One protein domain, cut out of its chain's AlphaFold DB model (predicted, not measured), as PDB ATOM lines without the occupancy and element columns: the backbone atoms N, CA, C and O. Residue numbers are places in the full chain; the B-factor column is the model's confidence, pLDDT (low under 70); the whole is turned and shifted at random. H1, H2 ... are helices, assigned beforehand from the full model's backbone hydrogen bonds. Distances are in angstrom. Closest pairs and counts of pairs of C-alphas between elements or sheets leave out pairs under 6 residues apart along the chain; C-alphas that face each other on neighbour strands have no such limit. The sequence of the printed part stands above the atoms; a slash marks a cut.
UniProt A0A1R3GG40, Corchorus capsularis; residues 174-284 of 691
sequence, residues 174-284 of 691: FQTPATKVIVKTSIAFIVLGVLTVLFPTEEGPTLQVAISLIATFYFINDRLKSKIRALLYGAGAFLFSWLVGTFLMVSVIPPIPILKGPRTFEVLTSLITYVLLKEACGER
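This is residues 174 to 284 of the 691 residues of a protein of Corchorus capsularis (UniProt A0A1R3GG40). Three helices, H1, H2 and H4, stand side by side as a bundle with their centres in a triangle, and the longest helix, H3, crosses obliquely over H2 and H4 on the side away from H1. A long link, residues 252 to 262, loops round from H3 to H4 near one end of the bundle. The printed part has 111 residues, with four named helices in the order H1, H2, H3, H4 and no named strand; the class is all helix. The whole is compact, with a radius of gyration of the C-alphas of 14.5 A, and elongated in outline, its C-alphas spanning 43 by 27 by 25 A.

Begin at Phe 174 and go on to C-alpha 179 at (-51.592, 28.203, -0.415), where H1 starts; it holds residues 179 to 198 and is 28.4 A long. After a short link of 7 residues, look for H2 at residues 206 to 224, 27.1 A long. A tight link of 2 residues leads to H3, residues 227 to 251, 35.6 A long; find its first C-alpha at (-50.774, 50.921, -6.050). Beyond the long link of 11 residues, H4 takes up residues 263 to 282, 28.7 A long, and ends with C-alpha 282 at (-44.495, 34.688, -2.809).

Look first at the bundle. H1 and H2, a helical hairpin, touch at a shallow tilt of 5 degrees, opposite ways; their closest C-alphas, of Thr 196 and Gln 208, are 6.5 A apart. H4 touches H1 at a shallow tilt of 7 degrees, opposite ways, closest at the C-alphas of Ile 182 and Gly 282, 5.9 A apart. H4 touches H2 at a shallow tilt of 5 degrees, the same way, closest at the C-alphas of Thr 216 and Cys 281, 6.3 A apart. Now turn to H3: it touches H2 with residues 227 to 238 alone, at a steep tilt of 46 degrees, opposite ways, and the closest C-alphas, of Asn 221 and Ala 230, are 4.9 A apart. H3 and H4, also a helical hairpin, touch at a steep tilt of 43 degrees, opposite ways, with the C-alphas of Gly 245 and Thr 269 closest at 5.0 A. H1 and H3 are apart. In H1, H2, H3 and H4 every backbone O i to N i+4 pair is within hydrogen-bond range.

The two C-alphas farthest apart, those of Ser 226 and Pro 257, are 44.8 A from each other, while the first and last printed C-alphas, of Phe 174 and Arg 284, are 4.7 A apart. The printed part has no cut, and its one long link is that from H3 to H4. In the B-factor column you will find a mean pLDDT of 76.7 for the printed part, with values under 70 at residues 174 to 179, residue 181, and residues 200 to 203, 252 to 264 and 282 to 284.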
ATOM      1  N   PHE A 174     -42.462  37.366   9.404       48.25
ATOM      2  CA  PHE A 174     -42.727  36.926   8.044       48.25
ATOM      3  C   PHE A 174     -43.931  35.967   7.990       48.25
ATOM      4  O   PHE A 174     -43.790  34.745   8.074       48.25
ATOM      5  N   GLN A 175     -45.135  36.513   7.798       48.31
ATOM      6  CA  GLN A 175     -46.364  35.714   7.728       48.31
ATOM      7  C   GLN A 175     -46.535  35.050   6.343       48.31
ATOM      8  O   GLN A 175     -46.398  35.701   5.305       48.31
ATOM      9  N   THR A 176     -46.820  33.742   6.310       49.38
ATOM     10  CA  THR A 176     -46.996  32.969   5.065       49.38
ATOM     11  C   THR A 176     -48.371  33.215   4.427       49.38
ATOM     12  O   THR A 176     -49.377  33.027   5.118       49.38
ATOM     13  N   PRO A 177     -48.460  33.570   3.130       59.38
ATOM     14  CA  PRO A 177     -49.744  33.729   2.449       59.38
ATOM     15  C   PRO A 177     -50.464  32.384   2.251       59.38
ATOM     16  O   PRO A 177     -49.858  31.312   2.295       59.38
ATOM     17  N   ALA A 178     -51.776  32.436   2.003       62.47
ATOM     18  CA  ALA A 178     -52.586  31.243   1.767       62.47
ATOM     19  C   ALA A 178     -52.109  30.458   0.530       62.47
ATOM     20  O   ALA A 178     -51.806  31.041  -0.513       62.47
ATOM     21  N   THR A 179     -52.119  29.124   0.616       65.38
ATOM     22  CA  THR A 179     -51.592  28.203  -0.415       65.38
ATOM     23  C   THR A 179     -52.138  28.462  -1.822       65.38
ATOM     24  O   THR A 179     -51.386  28.376  -2.790       65.38
ATOM     25  N   LYS A 180     -53.412  28.862  -1.943       70.81
ATOM     26  CA  LYS A 180     -54.049  29.237  -3.220       70.81
ATOM     27  C   LYS A 180     -53.302  30.355  -3.965       70.81
ATOM     28  O   LYS A 180     -53.215  30.307  -5.189       70.81
ATOM     29  N   VAL A 181     -52.743  31.334  -3.245       69.62
ATOM     30  CA  VAL A 181     -51.979  32.450  -3.834       69.62
ATOM     31  C   VAL A 181     -50.630  31.950  -4.346       69.62
ATOM     32  O   VAL A 181     -50.291  32.184  -5.501       69.62
ATOM     33  N   ILE A 182     -49.909  31.180  -3.522       72.88
ATOM     34  CA  ILE A 182     -48.597  30.605  -3.867       72.88
ATOM     35  C   ILE A 182     -48.699  29.748  -5.139       72.88
ATOM     36  O   ILE A 182     -47.844  29.851  -6.019       72.88
ATOM     37  N   VAL A 183     -49.763  28.948  -5.273       77.31
ATOM     38  CA  VAL A 183     -50.028  28.142  -6.476       77.31
ATOM     39  C   VAL A 183     -50.319  29.026  -7.698       77.31
ATOM     40  O   VAL A 183     -49.678  28.831  -8.728       77.31
ATOM     41  N   LYS A 184     -51.209  30.028  -7.592       79.94
ATOM     42  CA  LYS A 184     -51.540  30.951  -8.703       79.94
ATOM     43  C   LYS A 184     -50.293  31.680  -9.227       79.94
ATOM     44  O   LYS A 184     -50.065  31.705 -10.435       79.94
ATOM     45  N   THR A 185     -49.464  32.213  -8.329       81.12
ATOM     46  CA  THR A 185     -48.194  32.873  -8.675       81.12
ATOM     47  C   THR A 185     -47.190  31.894  -9.287       81.12
ATOM     48  O   THR A 185     -46.578  32.204 -10.307       81.12
ATOM     49  N   SER A 186     -47.039  30.694  -8.713       81.88
ATOM     50  CA  SER A 186     -46.088  29.693  -9.220       81.88
ATOM     51  C   SER A 186     -46.418  29.247 -10.643       81.88
ATOM     52  O   SER A 186     -45.514  29.157 -11.467       81.88
ATOM     53  N   ILE A 187     -47.700  29.018 -10.952       86.50
ATOM     54  CA  ILE A 187     -48.146  28.639 -12.300       86.50
ATOM     55  C   ILE A 187     -47.793  29.737 -13.314       86.50
ATOM     56  O   ILE A 187     -47.249  29.421 -14.368       86.50
ATOM     57  N   ALA A 188     -48.028  31.013 -12.986       85.31
ATOM     58  CA  ALA A 188     -47.747  32.127 -13.894       85.31
ATOM     59  C   ALA A 188     -46.261  32.206 -14.302       85.31
ATOM     60  O   ALA A 188     -45.956  32.256 -15.493       85.31
ATOM     61  N   PHE A 189     -45.333  32.151 -13.339       86.94
ATOM     62  CA  PHE A 189     -43.895  32.200 -13.642       86.94
ATOM     63  C   PHE A 189     -43.362  30.905 -14.279       86.94
ATOM     64  O   PHE A 189     -42.438  30.974 -15.087       86.94
ATOM     65  N   ILE A 190     -43.953  29.737 -13.992       86.94
ATOM     66  CA  ILE A 190     -43.608  28.480 -14.682       86.94
ATOM     67  C   ILE A 190     -44.021  28.540 -16.159       86.94
ATOM     68  O   ILE A 190     -43.204  28.235 -17.024       86.94
ATOM     69  N   VAL A 191     -45.249  28.980 -16.460       88.69
ATOM     70  CA  VAL A 191     -45.722  29.155 -17.845       88.69
ATOM     71  C   VAL A 191     -44.842  30.156 -18.598       88.69
ATOM     72  O   VAL A 191     -44.459  29.889 -19.733       88.69
ATOM     73  N   LEU A 192     -44.454  31.263 -17.960       85.44
ATOM     74  CA  LEU A 192     -43.589  32.276 -18.567       85.44
ATOM     75  C   LEU A 192     -42.159  31.766 -18.828       85.44
ATOM     76  O   LEU A 192     -41.587  32.048 -19.883       85.44
ATOM     77  N   GLY A 193     -41.597  30.970 -17.913       84.19
ATOM     78  CA  GLY A 193     -40.309  30.300 -18.113       84.19
ATOM     79  C   GLY A 193     -40.345  29.292 -19.264       84.19
ATOM     80  O   GLY A 193     -39.471  29.318 -20.126       84.19
ATOM     81  N   VAL A 194     -41.392  28.462 -19.338       84.94
ATOM     82  CA  VAL A 194     -41.604  27.517 -20.451       84.94
ATOM     83  C   VAL A 194     -41.778  28.257 -21.781       84.94
ATOM     84  O   VAL A 194     -41.135  27.890 -22.760       84.94
ATOM     85  N   LEU A 195     -42.565  29.338 -21.817       83.81
ATOM     86  CA  LEU A 195     -42.736  30.180 -23.007       83.81
ATOM     87  C   LEU A 195     -41.398  30.775 -23.482       83.81
ATOM     88  O   LEU A 195     -41.120  30.776 -24.676       83.81
ATOM     89  N   THR A 196     -40.552  31.217 -22.548       84.25
ATOM     90  CA  THR A 196     -39.224  31.793 -22.836       84.25
ATOM     91  C   THR A 196     -38.237  30.758 -23.396       84.25
ATOM     92  O   THR A 196     -37.353  31.118 -24.167       84.25
ATOM     93  N   VAL A 197     -38.388  29.475 -23.049       80.88
ATOM     94  CA  VAL A 197     -37.559  28.375 -23.584       80.88
ATOM     95  C   VAL A 197     -38.082  27.854 -24.928       80.88
ATOM     96  O   VAL A 197     -37.283  27.514 -25.793       80.88
ATOM     97  N   LEU A 198     -39.405  27.781 -25.112       79.75
ATOM     98  CA  LEU A 198     -40.019  27.251 -26.337       79.75
ATOM     99  C   LEU A 198     -40.075  28.267 -27.486       79.75
ATOM    100  O   LEU A 198     -40.042  27.863 -28.644       79.75
ATOM    101  N   PHE A 199     -40.158  29.565 -27.180       77.31
ATOM    102  CA  PHE A 199     -40.274  30.639 -28.169       77.31
ATOM    103  C   PHE A 199     -39.225  31.740 -27.925       77.31
ATOM    104  O   PHE A 199     -39.574  32.843 -27.488       77.31
ATOM    105  N   PRO A 200     -37.930  31.459 -28.180       65.94
ATOM    106  CA  PRO A 200     -36.886  32.477 -28.181       65.94
ATOM    107  C   PRO A 200     -37.073  33.410 -29.387       65.94
ATOM    108  O   PRO A 200     -36.776  33.058 -30.526       65.94
ATOM    109  N   THR A 201     -37.590  34.605 -29.124       65.88
ATOM    110  CA  THR A 201     -37.734  35.696 -30.096       65.88
ATOM    111  C   THR A 201     -36.371  36.208 -30.579       65.88
ATOM    112  O   THR A 201     -35.403  36.215 -29.819       65.88
ATOM    113  N   GLU A 202     -36.291  36.663 -31.836       63.69
ATOM    114  CA  GLU A 202     -35.053  37.190 -32.451       63.69
ATOM    115  C   GLU A 202     -34.439  38.359 -31.652       63.69
ATOM    116  O   GLU A 202     -33.219  38.463 -31.548       63.69
ATOM    117  N   GLU A 203     -35.292  39.178 -31.025       66.81
ATOM    118  CA  GLU A 203     -34.954  40.322 -30.156       66.81
ATOM    119  C   GLU A 203     -34.718  39.930 -28.674       66.81
ATOM    120  O   GLU A 203     -34.839  40.753 -27.759       66.81
ATOM    121  N   GLY A 204     -34.431  38.650 -28.417       71.81
ATOM    122  CA  GLY A 204     -34.236  38.107 -27.073       71.81
ATOM    123  C   GLY A 204     -35.538  37.979 -26.261       71.81
ATOM    124  O   GLY A 204     -36.638  38.181 -26.786       71.81
ATOM    125  N   PRO A 205     -35.453  37.632 -24.962       80.56
ATOM    126  CA  PRO A 205     -36.606  37.377 -24.087       80.56
ATOM    127  C   PRO A 205     -37.300  38.657 -23.563       80.56
ATOM    128  O   PRO A 205     -38.009  38.629 -22.557       80.56
ATOM    129  N   THR A 206     -37.078  39.801 -24.213       81.44
ATOM    130  CA  THR A 206     -37.433  41.148 -23.739       81.44
ATOM    131  C   THR A 206     -38.930  41.316 -23.444       81.44
ATOM    132  O   THR A 206     -39.311  41.869 -22.408       81.44
ATOM    133  N   LEU A 207     -39.798  40.778 -24.306       83.75
ATOM    134  CA  LEU A 207     -41.256  40.832 -24.145       83.75
ATOM    135  C   LEU A 207     -41.738  39.943 -22.986       83.75
ATOM    136  O   LEU A 207     -42.607  40.331 -22.205       83.75
ATOM    137  N   GLN A 208     -41.131  38.769 -22.829       84.81
ATOM    138  CA  GLN A 208     -41.395  37.813 -21.760       84.81
ATOM    139  C   GLN A 208     -40.972  38.412 -20.401       84.81
ATOM    140  O   GLN A 208     -41.728  38.351 -19.427       84.81
ATOM    141  N   VAL A 209     -39.828  39.105 -20.352       86.06
ATOM    142  CA  VAL A 209     -39.353  39.850 -19.175       86.06
ATOM    143  C   VAL A 209     -40.282  41.021 -18.830       86.06
ATOM    144  O   VAL A 209     -40.631  41.180 -17.656       86.06
ATOM    145  N   ALA A 210     -40.773  41.785 -19.811       86.25
ATOM    146  CA  ALA A 210     -41.754  42.849 -19.575       86.25
ATOM    147  C   ALA A 210     -43.078  42.310 -18.992       86.25
ATOM    148  O   ALA A 210     -43.613  42.865 -18.027       86.25
ATOM    149  N   ILE A 211     -43.570  41.173 -19.499       88.25
ATOM    150  CA  ILE A 211     -44.736  40.468 -18.938       88.25
ATOM    151  C   ILE A 211     -44.465  40.011 -17.493       88.25
ATOM    152  O   ILE A 211     -45.349  40.133 -16.642       88.25
ATOM    153  N   SER A 212     -43.244  39.557 -17.174       87.88
ATOM    154  CA  SER A 212     -42.859  39.163 -15.807       87.88
ATOM    155  C   SER A 212     -42.968  40.320 -14.804       87.88
ATOM    156  O   SER A 212     -43.444  40.137 -13.679       87.88
ATOM    157  N   LEU A 213     -42.600  41.534 -15.227       87.75
ATOM    158  CA  LEU A 213     -42.671  42.749 -14.419       87.75
ATOM    159  C   LEU A 213     -44.129  43.177 -14.182       87.75
ATOM    160  O   LEU A 213     -44.522  43.445 -13.046       87.75
ATOM    161  N   ILE A 214     -44.965  43.153 -15.226       88.69
ATOM    162  CA  ILE A 214     -46.404  43.450 -15.124       88.69
ATOM    163  C   ILE A 214     -47.114  42.439 -14.208       88.69
ATOM    164  O   ILE A 214     -47.896  42.832 -13.340       88.69
ATOM    165  N   ALA A 215     -46.803  41.143 -14.337       86.94
ATOM    166  CA  ALA A 215     -47.329  40.102 -13.455       86.94
ATOM    167  C   ALA A 215     -46.904  40.321 -11.991       86.94
ATOM    168  O   ALA A 215     -47.729  40.207 -11.082       86.94
ATOM    169  N   THR A 216     -45.641  40.699 -11.762       85.31
ATOM    170  CA  THR A 216     -45.112  41.045 -10.433       85.31
ATOM    171  C   THR A 216     -45.897  42.205  -9.813       85.31
ATOM    172  O   THR A 216     -46.395  42.076  -8.692       85.31
ATOM    173  N   PHE A 217     -46.104  43.304 -10.549       87.06
ATOM    174  CA  PHE A 217     -46.919  44.430 -10.078       87.06
ATOM    175  C   PHE A 217     -48.367  44.031  -9.770       87.06
ATOM    176  O   PHE A 217     -48.893  44.419  -8.726       87.06
ATOM    177  N   TYR A 218     -49.004  43.236 -10.638       86.75
ATOM    178  CA  TYR A 218     -50.375  42.765 -10.431       86.75
ATOM    179  C   TYR A 218     -50.510  41.971  -9.124       86.75
ATOM    180  O   TYR A 218     -51.344  42.315  -8.284       86.75
ATOM    181  N   PHE A 219     -49.672  40.953  -8.909       83.94
ATOM    182  CA  PHE A 219     -49.767  40.097  -7.723       83.94
ATOM    183  C   PHE A 219     -49.391  40.823  -6.423       83.94
ATOM    184  O   PHE A 219     -50.023  40.594  -5.390       83.94
ATOM    185  N   ILE A 220     -48.407  41.731  -6.448       81.88
ATOM    186  CA  ILE A 220     -48.080  42.544  -5.266       81.88
ATOM    187  C   ILE A 220     -49.222  43.532  -4.965       81.88
ATOM    188  O   ILE A 220     -49.557  43.733  -3.798       81.88
ATOM    189  N   ASN A 221     -49.880  44.104  -5.980       82.81
ATOM    190  CA  ASN A 221     -51.038  44.981  -5.781       82.81
ATOM    191  C   ASN A 221     -52.272  44.224  -5.254       82.81
ATOM    192  O   ASN A 221     -52.946  44.734  -4.361       82.81
ATOM    193  N   ASP A 222     -52.533  43.009  -5.746       79.25
ATOM    194  CA  ASP A 222     -53.592  42.106  -5.256       79.25
ATOM    195  C   ASP A 222     -53.428  41.813  -3.749       79.25
ATOM    196  O   ASP A 222     -54.394  41.840  -2.981       79.25
ATOM    197  N   ARG A 223     -52.175  41.639  -3.295       70.12
ATOM    198  CA  ARG A 223     -51.827  41.434  -1.878       70.12
ATOM    199  C   ARG A 223     -51.867  42.716  -1.037       70.12
ATOM    200  O   ARG A 223     -52.490  42.720   0.020       70.12
ATOM    201  N   LEU A 224     -51.195  43.788  -1.465       73.31
ATOM    202  CA  LEU A 224     -51.006  45.010  -0.660       73.31
ATOM    203  C   LEU A 224     -52.167  46.013  -0.751       73.31
ATOM    204  O   LEU A 224     -52.202  46.964   0.031       73.31
ATOM    205  N   LYS A 225     -53.074  45.856  -1.727       76.81
ATOM    206  CA  LYS A 225     -54.196  46.768  -2.034       76.81
ATOM    207  C   LYS A 225     -53.797  48.248  -2.163       76.81
ATOM    208  O   LYS A 225     -54.606  49.146  -1.942       76.81
ATOM    209  N   SER A 226     -52.540  48.514  -2.521       80.31
ATOM    210  CA  SER A 226     -51.945  49.852  -2.551       80.31
ATOM    211  C   SER A 226     -51.021  49.988  -3.757       80.31
ATOM    212  O   SER A 226     -49.911  49.452  -3.762       80.31
ATOM    213  N   LYS A 227     -51.475  50.744  -4.766       82.06
ATOM    214  CA  LYS A 227     -50.774  50.921  -6.050       82.06
ATOM    215  C   LYS A 227     -49.340  51.437  -5.874       82.06
ATOM    216  O   LYS A 227     -48.425  50.913  -6.493       82.06
ATOM    217  N   ILE A 228     -49.139  52.418  -4.987       81.06
ATOM    218  CA  ILE A 228     -47.824  53.033  -4.726       81.06
ATOM    219  C   ILE A 228     -46.858  52.016  -4.106       81.06
ATOM    220  O   ILE A 228     -45.725  51.881  -4.561       81.06
ATOM    221  N   ARG A 229     -47.305  51.252  -3.097       75.19
ATOM    222  CA  ARG A 229     -46.463  50.217  -2.474       75.19
ATOM    223  C   ARG A 229     -46.156  49.089  -3.457       75.19
ATOM    224  O   ARG A 229     -45.021  48.635  -3.504       75.19
ATOM    225  N   ALA A 230     -47.131  48.677  -4.266       80.50
ATOM    226  CA  ALA A 230     -46.919  47.663  -5.293       80.50
ATOM    227  C   ALA A 230     -45.904  48.102  -6.359       80.50
ATOM    228  O   ALA A 230     -45.050  47.302  -6.730       80.50
ATOM    229  N   LEU A 231     -45.942  49.369  -6.786       84.62
ATOM    230  CA  LEU A 231     -44.963  49.939  -7.712       84.62
ATOM    231  C   LEU A 231     -43.545  49.947  -7.110       84.62
ATOM    232  O   LEU A 231     -42.606  49.484  -7.749       84.62
ATOM    233  N   LEU A 232     -43.390  50.409  -5.865       83.69
ATOM    234  CA  LEU A 232     -42.084  50.458  -5.195       83.69
ATOM    235  C   LEU A 232     -41.501  49.056  -4.952       83.69
ATOM    236  O   LEU A 232     -40.350  48.801  -5.305       83.69
ATOM    237  N   TYR A 233     -42.289  48.129  -4.395       80.94
ATOM    238  CA  TYR A 233     -41.817  46.768  -4.128       80.94
ATOM    239  C   TYR A 233     -41.607  45.953  -5.408       80.94
ATOM    240  O   TYR A 233     -40.632  45.215  -5.481       80.94
ATOM    241  N   GLY A 234     -42.458  46.099  -6.430       85.31
ATOM    242  CA  GLY A 234     -42.289  45.392  -7.703       85.31
ATOM    243  C   GLY A 234     -41.057  45.854  -8.483       85.31
ATOM    244  O   GLY A 234     -40.306  45.017  -8.975       85.31
ATOM    245  N   ALA A 235     -40.789  47.165  -8.528       87.12
ATOM    246  CA  ALA A 235     -39.596  47.705  -9.177       87.12
ATOM    247  C   ALA A 235     -38.315  47.311  -8.421       87.12
ATOM    248  O   ALA A 235     -37.352  46.858  -9.037       87.12
ATOM    249  N   GLY A 236     -38.321  47.409  -7.085       84.62
ATOM    250  CA  GLY A 236     -37.199  46.971  -6.250       84.62
ATOM    251  C   GLY A 236     -36.915  45.470  -6.372       84.62
ATOM    252  O   GLY A 236     -35.767  45.079  -6.572       84.62
ATOM    253  N   ALA A 237     -37.956  44.632  -6.329       85.56
ATOM    254  CA  ALA A 237     -37.838  43.187  -6.509       85.56
ATOM    255  C   ALA A 237     -37.311  42.815  -7.902       85.56
ATOM    256  O   ALA A 237     -36.485  41.910  -8.009       85.56
ATOM    257  N   PHE A 238     -37.740  43.518  -8.955       88.50
ATOM    258  CA  PHE A 238     -37.248  43.309 -10.317       88.50
ATOM    259  C   PHE A 238     -35.767  43.664 -10.459       88.50
ATOM    260  O   PHE A 238     -34.985  42.821 -10.888       88.50
ATOM    261  N   LEU A 239     -35.361  44.866 -10.033       87.56
ATOM    262  CA  LEU A 239     -33.963  45.303 -10.106       87.56
ATOM    263  C   LEU A 239     -33.036  44.383  -9.298       87.56
ATOM    264  O   LEU A 239     -31.975  44.000  -9.785       87.56
ATOM    265  N   PHE A 240     -33.456  43.967  -8.099       86.25
ATOM    266  CA  PHE A 240     -32.706  43.011  -7.284       86.25
ATOM    267  C   PHE A 240     -32.615  41.627  -7.948       86.25
ATOM    268  O   PHE A 240     -31.526  41.067  -8.049       86.25
ATOM    269  N   SER A 241     -33.735  41.096  -8.454       87.88
ATOM    270  CA  SER A 241     -33.778  39.793  -9.137       87.88
ATOM    271  C   SER A 241     -32.903  39.772 -10.391       87.88
ATOM    272  O   SER A 241     -32.195  38.796 -10.620       87.88
ATOM    273  N   TRP A 242     -32.909  40.858 -11.167       85.88
ATOM    274  CA  TRP A 242     -32.093  41.015 -12.371       85.88
ATOM    275  C   TRP A 242     -30.595  41.076 -12.044       85.88
ATOM    276  O   TRP A 242     -29.804  40.325 -12.612       85.88
ATOM    277  N   LEU A 243     -30.195  41.918 -11.083       86.12
ATOM    278  CA  LEU A 243     -28.796  42.037 -10.651       86.12
ATOM    279  C   LEU A 243     -28.251  40.716 -10.091       86.12
ATOM    280  O   LEU A 243     -27.152  40.303 -10.458       86.12
ATOM    281  N   VAL A 244     -29.026  40.022  -9.250       83.31
ATOM    282  CA  VAL A 244     -28.638  38.712  -8.705       83.31
ATOM    283  C   VAL A 244     -28.630  37.632  -9.795       83.31
ATOM    284  O   VAL A 244     -27.730  36.794  -9.801       83.31
ATOM    285  N   GLY A 245     -29.565  37.670 -10.749       82.69
ATOM    286  CA  GLY A 245     -29.595  36.763 -11.900       82.69
ATOM    287  C   GLY A 245     -28.349  36.880 -12.780       82.69
ATOM    288  O   GLY A 245     -27.715  35.869 -13.084       82.69
ATOM    289  N   THR A 246     -27.944  38.107 -13.115       82.00
ATOM    290  CA  THR A 246     -26.696  38.383 -13.844       82.00
ATOM    291  C   THR A 246     -25.465  37.972 -13.035       82.00
ATOM    292  O   THR A 246     -24.576  37.312 -13.569       82.00
ATOM    293  N   PHE A 247     -25.413  38.287 -11.736       82.31
ATOM    294  CA  PHE A 247     -24.272  37.940 -10.881       82.31
ATOM    295  C   PHE A 247     -24.069  36.422 -10.743       82.31
ATOM    296  O   PHE A 247     -22.962  35.928 -10.943       82.31
ATOM    297  N   LEU A 248     -25.130  35.652 -10.469       77.38
ATOM    298  CA  LEU A 248     -25.037  34.189 -10.353       77.38
ATOM    299  C   LEU A 248     -24.595  33.529 -11.670       77.38
ATOM    300  O   LEU A 248     -23.826  32.566 -11.644       77.38
ATOM    301  N   MET A 249     -25.028  34.075 -12.810       74.81
ATOM    302  CA  MET A 249     -24.590  33.634 -14.138       74.81
ATOM    303  C   MET A 249     -23.110  33.909 -14.414       74.81
ATOM    304  O   MET A 249     -22.451  33.076 -15.027       74.81
ATOM    305  N   VAL A 250     -22.578  35.045 -13.958       74.00
ATOM    306  CA  VAL A 250     -21.164  35.410 -14.158       74.00
ATOM    307  C   VAL A 250     -20.234  34.708 -13.159       74.00
ATOM    308  O   VAL A 250     -19.086  34.431 -13.492       74.00
ATOM    309  N   SER A 251     -20.699  34.410 -11.939       71.81
ATOM    310  CA  SER A 251     -19.826  33.966 -10.837       71.81
ATOM    311  C   SER A 251     -19.976  32.508 -10.389       71.81
ATOM    312  O   SER A 251     -19.094  32.030  -9.679       71.81
ATOM    313  N   VAL A 252     -21.064  31.802 -10.728       67.75
ATOM    314  CA  VAL A 252     -21.369  30.480 -10.126       67.75
ATOM    315  C   VAL A 252     -21.644  29.375 -11.151       67.75
ATOM    316  O   VAL A 252     -21.380  28.207 -10.869       67.75
ATOM    317  N   ILE A 253     -22.173  29.707 -12.332       61.50
ATOM    318  CA  ILE A 253     -22.655  28.714 -13.305       61.50
ATOM    319  C   ILE A 253     -21.637  28.557 -14.452       61.50
ATOM    320  O   ILE A 253     -21.508  29.469 -15.268       61.50
ATOM    321  N   PRO A 254     -20.922  27.417 -14.572       59.34
ATOM    322  CA  PRO A 254     -20.078  27.154 -15.737       59.34
ATOM    323  C   PRO A 254     -20.937  26.967 -17.006       59.34
ATOM    324  O   PRO A 254     -22.088  26.532 -16.904       59.34
ATOM    325  N   PRO A 255     -20.402  27.255 -18.209       58.22
ATOM    326  CA  PRO A 255     -21.173  27.221 -19.452       58.22
ATOM    327  C   PRO A 255     -21.749  25.824 -19.732       58.22
ATOM    328  O   PRO A 255     -21.019  24.865 -19.985       58.22
ATOM    329  N   ILE A 256     -23.079  25.715 -19.687       60.16
ATOM    330  CA  ILE A 256     -23.805  24.449 -19.841       60.16
ATOM    331  C   ILE A 256     -23.803  24.045 -21.330       60.16
ATOM    332  O   ILE A 256     -24.397  24.755 -22.142       60.16
ATOM    333  N   PRO A 257     -23.223  22.893 -21.724       54.75
ATOM    334  CA  PRO A 257     -22.970  22.558 -23.135       54.75
ATOM    335  C   PRO A 257     -24.222  22.224 -23.973       54.75
ATOM    336  O   PRO A 257     -24.100  21.904 -25.156       54.75
ATOM    337  N   ILE A 258     -25.414  22.277 -23.370       56.97
ATOM    338  CA  ILE A 258     -26.706  21.912 -23.976       56.97
ATOM    339  C   ILE A 258     -27.281  23.063 -24.822       56.97
ATOM    340  O   ILE A 258     -27.997  22.815 -25.789       56.97
ATOM    341  N   LEU A 259     -26.944  24.317 -24.499       56.22
ATOM    342  CA  LEU A 259     -27.379  25.511 -25.229       56.22
ATOM    343  C   LEU A 259     -26.142  26.227 -25.791       56.22
ATOM    344  O   LEU A 259     -25.330  26.772 -25.047       56.22
ATOM    345  N   LYS A 260     -25.970  26.179 -27.117       52.00
ATOM    346  CA  LYS A 260     -24.829  26.791 -27.815       52.00
ATOM    347  C   LYS A 260     -25.209  28.159 -28.378       52.00
ATOM    348  O   LYS A 260     -26.060  28.247 -29.255       52.00
ATOM    349  N   GLY A 261     -24.515  29.203 -27.930       62.06
ATOM    350  CA  GLY A 261     -24.591  30.557 -28.494       62.06
ATOM    351  C   GLY A 261     -24.692  31.654 -27.428       62.06
ATOM    352  O   GLY A 261     -25.060  31.356 -26.288       62.06
ATOM    353  N   PRO A 262     -24.402  32.925 -27.772       56.44
ATOM    354  CA  PRO A 262     -24.409  34.041 -26.819       56.44
ATOM    355  C   PRO A 262     -25.792  34.283 -26.189       56.44
ATOM    356  O   PRO A 262     -25.880  34.538 -24.989       56.44
ATOM    357  N   ARG A 263     -26.874  34.068 -26.956       64.06
ATOM    358  CA  ARG A 263     -28.282  34.178 -26.512       64.06
ATOM    359  C   ARG A 263     -28.628  33.258 -25.316       64.06
ATOM    360  O   ARG A 263     -29.606  33.495 -24.614       64.06
ATOM    361  N   THR A 264     -27.806  32.242 -25.026       68.06
ATOM    362  CA  THR A 264     -27.943  31.368 -23.842       68.06
ATOM    363  C   THR A 264     -27.871  32.148 -22.527       68.06
ATOM    364  O   THR A 264     -28.579  31.811 -21.578       68.06
ATOM    365  N   PHE A 265     -27.041  33.197 -22.467       71.81
ATOM    366  CA  PHE A 265     -26.902  34.014 -21.263       71.81
ATOM    367  C   PHE A 265     -28.191  34.778 -20.955       71.81
ATOM    368  O   PHE A 265     -28.661  34.712 -19.826       71.81
ATOM    369  N   GLU A 266     -28.804  35.415 -21.956       76.00
ATOM    370  CA  GLU A 266     -30.059  36.174 -21.820       76.00
ATOM    371  C   GLU A 266     -31.238  35.294 -21.387       76.00
ATOM    372  O   GLU A 266     -32.024  35.673 -20.514       76.00
ATOM    373  N   VAL A 267     -31.358  34.095 -21.966       78.25
ATOM    374  CA  VAL A 267     -32.406  33.136 -21.587       78.25
ATOM    375  C   VAL A 267     -32.201  32.662 -20.146       78.25
ATOM    376  O   VAL A 267     -33.161  32.623 -19.375       78.25
ATOM    377  N   LEU A 268     -30.967  32.342 -19.738       76.50
ATOM    378  CA  LEU A 268     -30.713  31.796 -18.403       76.50
ATOM    379  C   LEU A 268     -30.729  32.869 -17.295       76.50
ATOM    380  O   LEU A 268     -31.268  32.594 -16.223       76.50
ATOM    381  N   THR A 269     -30.272  34.105 -17.549       81.19
ATOM    382  CA  THR A 269     -30.496  35.236 -16.621       81.19
ATOM    383  C   THR A 269     -31.984  35.533 -16.459       81.19
ATOM    384  O   THR A 269     -32.436  35.743 -15.332       81.19
ATOM    385  N   SER A 270     -32.771  35.482 -17.541       81.69
ATOM    386  CA  SER A 270     -34.228  35.673 -17.486       81.69
ATOM    387  C   SER A 270     -34.915  34.574 -16.673       81.69
ATOM    388  O   SER A 270     -35.716  34.876 -15.790       81.69
ATOM    389  N   LEU A 271     -34.551  33.303 -16.879       83.12
ATOM    390  CA  LEU A 271     -35.081  32.177 -16.098       83.12
ATOM    391  C   LEU A 271     -34.754  32.292 -14.600       83.12
ATOM    392  O   LEU A 271     -35.640  32.085 -13.768       83.12
ATOM    393  N   ILE A 272     -33.521  32.663 -14.240       83.62
ATOM    394  CA  ILE A 272     -33.139  32.899 -12.837       83.62
ATOM    395  C   ILE A 272     -33.912  34.102 -12.271       83.62
ATOM    396  O   ILE A 272     -34.443  34.022 -11.162       83.62
ATOM    397  N   THR A 273     -34.066  35.173 -13.053       85.38
ATOM    398  CA  THR A 273     -34.870  36.348 -12.680       85.38
ATOM    399  C   THR A 273     -36.328  35.964 -12.412       85.38
ATOM    400  O   THR A 273     -36.882  36.399 -11.409       85.38
ATOM    401  N   TYR A 274     -36.952  35.093 -13.217       86.62
ATOM    402  CA  TYR A 274     -38.321  34.618 -12.966       86.62
ATOM    403  C   TYR A 274     -38.444  33.782 -11.688       86.62
ATOM    404  O   TYR A 274     -39.456  33.875 -10.995       86.62
ATOM    405  N   VAL A 275     -37.431  32.975 -11.350       83.88
ATOM    406  CA  VAL A 275     -37.405  32.220 -10.084       83.88
ATOM    407  C   VAL A 275     -37.310  33.175  -8.891       83.88
ATOM    408  O   VAL A 275     -38.060  33.018  -7.929       83.88
ATOM    409  N   LEU A 276     -36.456  34.197  -8.969       83.62
ATOM    410  CA  LEU A 276     -36.310  35.210  -7.919       83.62
ATOM    411  C   LEU A 276     -37.564  36.095  -7.792       83.62
ATOM    412  O   LEU A 276     -38.057  36.286  -6.682       83.62
ATOM    413  N   LEU A 277     -38.160  36.531  -8.908       84.50
ATOM    414  CA  LEU A 277     -39.436  37.258  -8.939       84.50
ATOM    415  C   LEU A 277     -40.597  36.428  -8.376       84.50
ATOM    416  O   LEU A 277     -41.429  36.960  -7.641       84.50
ATOM    417  N   LYS A 278     -40.651  35.123  -8.673       84.38
ATOM    418  CA  LYS A 278     -41.627  34.197  -8.082       84.38
ATOM    419  C   LYS A 278     -41.500  34.157  -6.560       84.38
ATOM    420  O   LYS A 278     -42.524  34.232  -5.881       84.38
ATOM    421  N   GLU A 279     -40.284  34.047  -6.024       79.19
ATOM    422  CA  GLU A 279     -40.071  34.041  -4.574       79.19
ATOM    423  C   GLU A 279     -40.364  35.414  -3.949       79.19
ATOM    424  O   GLU A 279     -41.099  35.456  -2.970       79.19
ATOM    425  N   ALA A 280     -39.939  36.529  -4.557       77.56
ATOM    426  CA  ALA A 280     -40.272  37.891  -4.112       77.56
ATOM    427  C   ALA A 280     -41.795  38.172  -4.127       77.56
ATOM    428  O   ALA A 280     -42.346  38.850  -3.260       77.56
ATOM    429  N   CYS A 281     -42.516  37.598  -5.090       73.25
ATOM    430  CA  CYS A 281     -43.972  37.679  -5.190       73.25
ATOM    431  C   CYS A 281     -44.692  36.747  -4.193       73.25
ATOM    432  O   CYS A 281     -45.759  37.079  -3.661       73.25
ATOM    433  N   GLY A 282     -44.093  35.592  -3.889       62.72
ATOM    434  CA  GLY A 282     -44.495  34.688  -2.809       62.72
ATOM    435  C   GLY A 282     -44.045  35.140  -1.413       62.72
ATOM    436  O   GLY A 282     -44.479  34.553  -0.418       62.72
ATOM    437  N   GLU A 283     -43.207  36.176  -1.323       58.56
ATOM    438  CA  GLU A 283     -42.473  36.503  -0.107       58.56
ATOM    439  C   GLU A 283     -43.372  37.026   1.007       58.56
ATOM    440  O   GLU A 283     -44.545  37.380   0.836       58.56
ATOM    441  N   ARG A 284     -42.835  36.969   2.216       58.00
ATOM    442  CA  ARG A 284     -43.619  37.001   3.443       58.00
ATOM    443  C   ARG A 284     -43.708  38.441   3.935       58.00
ATOM    444  O   ARG A 284     -42.738  39.187   3.874       58.00
TER     445      ARG A 284